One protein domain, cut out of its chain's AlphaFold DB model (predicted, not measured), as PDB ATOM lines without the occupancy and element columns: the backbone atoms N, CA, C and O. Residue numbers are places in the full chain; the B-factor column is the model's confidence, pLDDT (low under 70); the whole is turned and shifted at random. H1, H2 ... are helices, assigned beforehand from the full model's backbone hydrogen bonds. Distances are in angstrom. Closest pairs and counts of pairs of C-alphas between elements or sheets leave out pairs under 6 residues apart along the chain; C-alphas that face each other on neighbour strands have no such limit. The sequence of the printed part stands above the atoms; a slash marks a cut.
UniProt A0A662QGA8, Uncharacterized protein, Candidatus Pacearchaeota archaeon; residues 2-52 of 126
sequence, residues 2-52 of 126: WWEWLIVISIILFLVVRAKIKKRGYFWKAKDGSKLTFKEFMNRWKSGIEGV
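This is residues 2 to 52 of the 126 residues of an uncharacterized protein of Candidatus Pacearchaeota archaeon (UniProt A0A662QGA8). A long helix, H1, and a shorter one, H2, form the two arms of a wide, open V, and a looped link at its corner joins them. Within that link the chain folds back in a small loop, where residues 28 to 29 pair with residues 35 to 36. The printed part has 51 residues with two named helices, H1 then H2, and no named strand; its class is all helix. It is extended, with a radius of gyration of the C-alphas of 15.4 A, and elongated, spanning 44 by 28 by 17 A.

H1, residues 2 to 24, is apart from H2, residues 38 to 50. Residues 2 to 16 of H1 stand free, as do residues 42 to 52, of which 42 to 50 belong to H2. Residues 28 to 29 and 35 to 36 form a short antiparallel pairing. In H1 and H2 every O i to N i+4 pair is within hydrogen-bond range.

H1 runs 33.2 A from C-alpha 2 at (53.344, 34.027, 97.801) to C-alpha 24. H2 runs 18.0 A, ending with C-alpha 50 at (13.401, 19.196, 103.368).

The C-alphas farthest apart, those of Trp 2 and Gly 51, are 44.6 A apart. The link, residues 25 to 37, is long. The printed part has no cut. Confidence is under 70 at residues 2, 21 to 22, 24 to 28 and 30.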
ATOM      1  N   TRP A   2      54.111  34.956  98.671       69.81
ATOM      2  CA  TRP A   2      53.344  34.027  97.801       69.81
ATOM      3  C   TRP A   2      51.809  34.074  97.970       69.81
ATOM      4  O   TRP A   2      51.066  33.811  97.028       69.81
ATOM      5  N   TRP A   3      51.317  34.449  99.153       70.81
ATOM      6  CA  TRP A   3      49.883  34.491  99.465       70.81
ATOM      7  C   TRP A   3      49.110  35.609  98.749       70.81
ATOM      8  O   TRP A   3      47.944  35.425  98.415       70.81
ATOM      9  N   GLU A   4      49.755  36.735  98.447       81.00
ATOM     10  CA  GLU A   4      49.132  37.848  97.714       81.00
ATOM     11  C   GLU A   4      48.788  37.444  96.276       81.00
ATOM     12  O   GLU A   4      47.694  37.727  95.791       81.00
ATOM     13  N   TRP A   5      49.668  36.679  95.624       85.50
ATOM     14  CA  TRP A   5      49.414  36.129  94.292       85.50
ATOM     15  C   TRP A   5      48.269  35.114  94.282       85.50
ATOM     16  O   TRP A   5      47.462  35.125  93.355       85.50
ATOM     17  N   LEU A   6      48.133  34.290  95.328       81.06
ATOM     18  CA  LEU A   6      46.984  33.388  95.472       81.06
ATOM     19  C   LEU A   6      45.665  34.162  95.590       81.06
ATOM     20  O   LEU A   6      44.676  33.789  94.955       81.06
ATOM     21  N   ILE A   7      45.659  35.267  96.339       84.94
ATOM     22  CA  ILE A   7      44.490  36.143  96.466       84.94
ATOM     23  C   ILE A   7      44.145  36.756  95.103       84.94
ATOM     24  O   ILE A   7      43.006  36.636  94.654       84.94
ATOM     25  N   VAL A   8      45.119  37.324  94.391       87.75
ATOM     26  CA  VAL A   8      44.896  37.931  93.067       87.75
ATOM     27  C   VAL A   8      44.381  36.904  92.052       87.75
ATOM     28  O   VAL A   8      43.393  37.163  91.361       87.75
ATOM     29  N   ILE A   9      44.974  35.708  92.001       88.25
ATOM     30  CA  ILE A   9      44.533  34.622  91.114       88.25
ATOM     31  C   ILE A   9      43.098  34.191  91.447       88.25
ATOM     32  O   ILE A   9      42.286  34.007  90.535       88.25
ATOM     33  N   SER A  10      42.755  34.078  92.733       82.25
ATOM     34  CA  SER A  10      41.399  33.718  93.163       82.25
ATOM     35  C   SER A  10      40.357  34.768  92.754       82.25
ATOM     36  O   SER A  10      39.279  34.409  92.275       82.25
ATOM     37  N   ILE A  11      40.701  36.059  92.840       87.88
ATOM     38  CA  ILE A  11      39.836  37.172  92.426       87.88
ATOM     39  C   ILE A  11      39.639  37.164  90.907       87.88
ATOM     40  O   ILE A  11      38.508  37.286  90.432       87.88
ATOM     41  N   ILE A  12      40.707  36.966  90.127       88.75
ATOM     42  CA  ILE A  12      40.627  36.887  88.661       88.75
ATOM     43  C   ILE A  12      39.755  35.701  88.234       88.75
ATOM     44  O   ILE A  12      38.856  35.863  87.407       88.75
ATOM     45  N   LEU A  13      39.961  34.522  88.827       85.44
ATOM     46  CA  LEU A  13      39.124  33.346  88.578       85.44
ATOM     47  C   LEU A  13      37.657  33.624  88.904       85.44
ATOM     48  O   LEU A  13      36.783  33.315  88.092       85.44
ATOM     49  N   PHE A  14      37.383  34.253  90.047       86.00
ATOM     50  CA  PHE A  14      36.031  34.623  90.447       86.00
ATOM     51  C   PHE A  14      35.368  35.564  89.430       86.00
ATOM     52  O   PHE A  14      34.228  35.328  89.020       86.00
ATOM     53  N   LEU A  15      36.087  36.584  88.948       85.94
ATOM     54  CA  LEU A  15      35.589  37.519  87.933       85.94
ATOM     55  C   LEU A  15      35.334  36.835  86.582       85.94
ATOM     56  O   LEU A  15      34.286  37.061  85.973       85.94
ATOM     57  N   VAL A  16      36.236  35.958  86.131       83.12
ATOM     58  CA  VAL A  16      36.081  35.190  84.881       83.12
ATOM     59  C   VAL A  16      34.889  34.238  84.962       83.12
ATOM     60  O   VAL A  16      34.100  34.143  84.017       83.12
ATOM     61  N   VAL A  17      34.728  33.550  86.093       79.44
ATOM     62  CA  VAL A  17      33.569  32.694  86.358       79.44
ATOM     63  C   VAL A  17      32.297  33.537  86.313       79.44
ATOM     64  O   VAL A  17      31.393  33.216  85.546       79.44
ATOM     65  N   ARG A  18      32.247  34.674  87.015       77.50
ATOM     66  CA  ARG A  18      31.075  35.563  87.026       77.50
ATOM     67  C   ARG A  18      30.724  36.098  85.633       77.50
ATOM     68  O   ARG A  18      29.549  36.101  85.260       77.50
ATOM     69  N   ALA A  19      31.720  36.485  84.838       78.81
ATOM     70  CA  ALA A  19      31.531  36.929  83.458       78.81
ATOM     71  C   ALA A  19      30.994  35.800  82.558       78.81
ATOM     72  O   ALA A  19      30.058  36.012  81.783       78.81
ATOM     73  N   LYS A  20      31.521  34.575  82.703       74.75
ATOM     74  CA  LYS A  20      31.011  33.392  81.988       74.75
ATOM     75  C   LYS A  20      29.573  33.055  82.384       74.75
ATOM     76  O   LYS A  20      28.792  32.702  81.507       74.75
ATOM     77  N   ILE A  21      29.209  33.191  83.659       69.81
ATOM     78  CA  ILE A  21      27.839  32.958  84.147       69.81
ATOM     79  C   ILE A  21      26.879  33.986  83.549       69.81
ATOM     80  O   ILE A  21      25.850  33.607  82.992       69.81
ATOM     81  N   LYS A  22      27.253  35.272  83.583       69.25
ATOM     82  CA  LYS A  22      26.444  36.360  83.015       69.25
ATOM     83  C   LYS A  22      26.214  36.178  81.510       69.25
ATOM     84  O   LYS A  22      25.123  36.453  81.032       69.25
ATOM     85  N   LYS A  23      27.210  35.661  80.775       70.62
ATOM     86  CA  LYS A  23      27.106  35.389  79.329       70.62
ATOM     87  C   LYS A  23      26.293  34.130  78.993       70.62
ATOM     88  O   LYS A  23      25.681  34.074  77.935       70.62
ATOM     89  N   ARG A  24      26.302  33.103  79.852       65.56
ATOM     90  CA  ARG A  24      25.612  31.819  79.603       65.56
ATOM     91  C   ARG A  24      24.148  31.817  80.051       65.56
ATOM     92  O   ARG A  24      23.382  31.015  79.533       65.56
ATOM     93  N   GLY A  25      23.760  32.667  81.004       67.56
ATOM     94  CA  GLY A  25      22.385  32.767  81.516       67.56
ATOM     95  C   GLY A  25      21.945  31.619  82.440       67.56
ATOM     96  O   GLY A  25      20.942  31.749  83.130       67.56
ATOM     97  N   TYR A  26      22.705  30.524  82.513       65.06
ATOM     98  CA  TYR A  26      22.491  29.408  83.438       65.06
ATOM     99  C   TYR A  26      23.800  29.051  84.146       65.06
ATOM    100  O   TYR A  26      24.888  29.156  83.569       65.06
ATOM    101  N   PHE A  27      23.691  28.644  85.414       67.00
ATOM    102  CA  PHE A  27      24.852  28.347  86.255       67.00
ATOM    103  C   PHE A  27      25.190  26.849  86.252       67.00
ATOM    104  O   PHE A  27      26.366  26.493  86.236       67.00
ATOM    105  N   TRP A  28      24.174  25.980  86.173       67.88
ATOM    106  CA  TRP A  28      24.315  24.522  86.219       67.88
ATOM    107  C   TRP A  28      23.510  23.857  85.097       67.88
ATOM    108  O   TRP A  28      22.535  24.418  84.593       67.88
ATOM    109  N   LYS A  29      23.929  22.655  84.694       73.88
ATOM    110  CA  LYS A  29      23.122  21.749  83.870       73.88
ATOM    111  C   LYS A  29      22.673  20.582  84.740       73.88
ATOM    112  O   LYS A  29      23.467  20.098  85.548       73.88
ATOM    113  N   ALA A  30      21.432  20.136  84.586       69.44
ATOM    114  CA  ALA A  30      21.007  18.881  85.200       69.44
ATOM    115  C   ALA A  30      21.623  17.672  84.473       69.44
ATOM    116  O   ALA A  30      22.208  17.804  83.395       69.44
ATOM    117  N   LYS A  31      21.505  16.482  85.082       70.25
ATOM    118  CA  LYS A  31      21.985  15.203  84.517       70.25
ATOM    119  C   LYS A  31      21.375  14.879  83.146       70.25
ATOM    120  O   LYS A  31      21.986  14.152  82.376       70.25
ATOM    121  N   ASP A  32      20.206  15.437  82.853       75.75
ATOM    122  CA  ASP A  32      19.480  15.338  81.582       75.75
ATOM    123  C   ASP A  32      19.952  16.357  80.521       75.75
ATOM    124  O   ASP A  32      19.451  16.377  79.402       75.75
ATOM    125  N   GLY A  33      20.914  17.225  80.857       70.94
ATOM    126  CA  GLY A  33      21.418  18.275  79.972       70.94
ATOM    127  C   GLY A  33      20.568  19.548  79.933       70.94
ATOM    128  O   GLY A  33      20.966  20.506  79.258       70.94
ATOM    129  N   SER A  34      19.455  19.609  80.675       77.75
ATOM    130  CA  SER A  34      18.606  20.799  80.758       77.75
ATOM    131  C   SER A  34      19.336  21.956  81.452       77.75
ATOM    132  O   SER A  34      20.127  21.774  82.388       77.75
ATOM    133  N   LYS A  35      19.128  23.175  80.940       79.44
ATOM    134  CA  LYS A  35      19.707  24.404  81.501       79.44
ATOM    135  C   LYS A  35      18.943  24.738  82.774       79.44
ATOM    136  O   LYS A  35      17.745  24.972  82.702       79.44
ATOM    137  N   LEU A  36      19.636  24.777  83.908       74.69
ATOM    138  CA  LEU A  36      19.012  25.030  85.198       74.69
ATOM    139  C   LEU A  36      19.314  26.452  85.656       74.69
ATOM    140  O   LEU A  36      20.477  26.862  85.792       74.69
ATOM    141  N   THR A  37      18.254  27.211  85.908       79.81
ATOM    142  CA  THR A  37      18.387  28.542  86.498       79.81
ATOM    143  C   THR A  37      18.772  28.395  87.970       79.81
ATOM    144  O   THR A  37      18.365  27.443  88.634       79.81
ATOM    145  N   PHE A  38      19.523  29.348  88.531       76.50
ATOM    146  CA  PHE A  38      19.893  29.310  89.953       76.50
ATOM    147  C   PHE A  38      18.669  29.188  90.880       76.50
ATOM    148  O   PHE A  38      18.709  28.453  91.860       76.50
ATOM    149  N   LYS A  39      17.549  29.837  90.528       80.12
ATOM    150  CA  LYS A  39      16.282  29.749  91.271       80.12
ATOM    151  C   LYS A  39      15.708  28.328  91.287       80.12
ATOM    152  O   LYS A  39      15.289  27.846  92.333       80.12
ATOM    153  N   GLU A  40      15.730  27.640  90.148       79.75
ATOM    154  CA  GLU A  40      15.269  26.249  90.045       79.75
ATOM    155  C   GLU A  40      16.206  25.292  90.780       79.75
ATOM    156  O   GLU A  40      15.745  24.353  91.424       79.75
ATOM    157  N   PHE A  41      17.514  25.557  90.732       83.31
ATOM    158  CA  PHE A  41      18.506  24.782  91.468       83.31
ATOM    159  C   PHE A  41      18.266  24.910  92.969       83.31
ATOM    160  O   PHE A  41      18.165  23.897  93.651       83.31
ATOM    161  N   MET A  42      18.099  26.138  93.467       83.50
ATOM    162  CA  MET A  42      17.814  26.393  94.877       83.50
ATOM    163  C   MET A  42      16.496  25.760  95.320       83.50
ATOM    164  O   MET A  42      16.454  25.179  96.398       83.50
ATOM    165  N   ASN A  43      15.448  25.798  94.491       84.88
ATOM    166  CA  ASN A  43      14.183  25.129  94.802       84.88
ATOM    167  C   ASN A  43      14.344  23.604  94.898       84.88
ATOM    168  O   ASN A  43      13.879  23.004  95.864       84.88
ATOM    169  N   ARG A  44      15.035  22.972  93.937       83.00
ATOM    170  CA  ARG A  44      15.297  21.521  93.966       83.00
ATOM    171  C   ARG A  44      16.206  21.124  95.128       83.00
ATOM    172  O   ARG A  44      15.970  20.106  95.764       83.00
ATOM    173  N   TRP A  45      17.219  21.932  95.420       81.62
ATOM    174  CA  TRP A  45      18.126  21.724  96.542       81.62
ATOM    175  C   TRP A  45      17.395  21.838  97.882       81.62
ATOM    176  O   TRP A  45      17.527  20.954  98.722       81.62
ATOM    177  N   LYS A  46      16.562  22.873  98.053       82.88
ATOM    178  CA  LYS A  46      15.761  23.073  99.263       82.88
ATOM    179  C   LYS A  46      14.772  21.925  99.473       82.88
ATOM    180  O   LYS A  46      14.745  21.356 100.555       82.88
ATOM    181  N   SER A  47      14.055  21.526  98.423       82.75
ATOM    182  CA  SER A  47      13.153  20.368  98.464       82.75
ATOM    183  C   SER A  47      13.895  19.064  98.783       82.75
ATOM    184  O   SER A  47      13.417  18.256  99.574       82.75
ATOM    185  N   GLY A  48      15.102  18.883  98.236       78.94
ATOM    186  CA  GLY A  48      15.958  17.744  98.561       78.94
ATOM    187  C   GLY A  48      16.416  17.724 100.021       78.94
ATOM    188  O   GLY A  48      16.532  16.646 100.589       78.94
ATOM    189  N   ILE A  49      16.642  18.891 100.636       78.06
ATOM    190  CA  ILE A  49      17.009  19.019 102.056       78.06
ATOM    191  C   ILE A  49      15.808  18.809 102.975       78.06
ATOM    192  O   ILE A  49      15.933  18.128 103.989       78.06
ATOM    193  N   GLU A  50      14.651  19.363 102.617       78.81
ATOM    194  CA  GLU A  50      13.401  19.196 103.368       78.81
ATOM    195  C   GLU A  50      12.964  17.723 103.421       78.81
ATOM    196  O   GLU A  50      12.396  17.289 104.419       78.81
ATOM    197  N   GLY A  51      13.292  16.930 102.393       77.25
ATOM    198  CA  GLY A  51      13.025  15.490 102.358       77.25
ATOM    199  C   GLY A  51      14.003  14.610 103.148       77.25
ATOM    200  O   GLY A  51      13.796  13.398 103.213       77.25
ATOM    201  N   VAL A  52      15.076  15.159 103.732       79.56
ATOM    202  CA  VAL A  52      16.048  14.346 104.485       79.56
ATOM    203  C   VAL A  52      15.489  14.029 105.866       79.56
ATOM    204  O   VAL A  52      15.314  14.929 106.691       79.56
TER     205      VAL A  52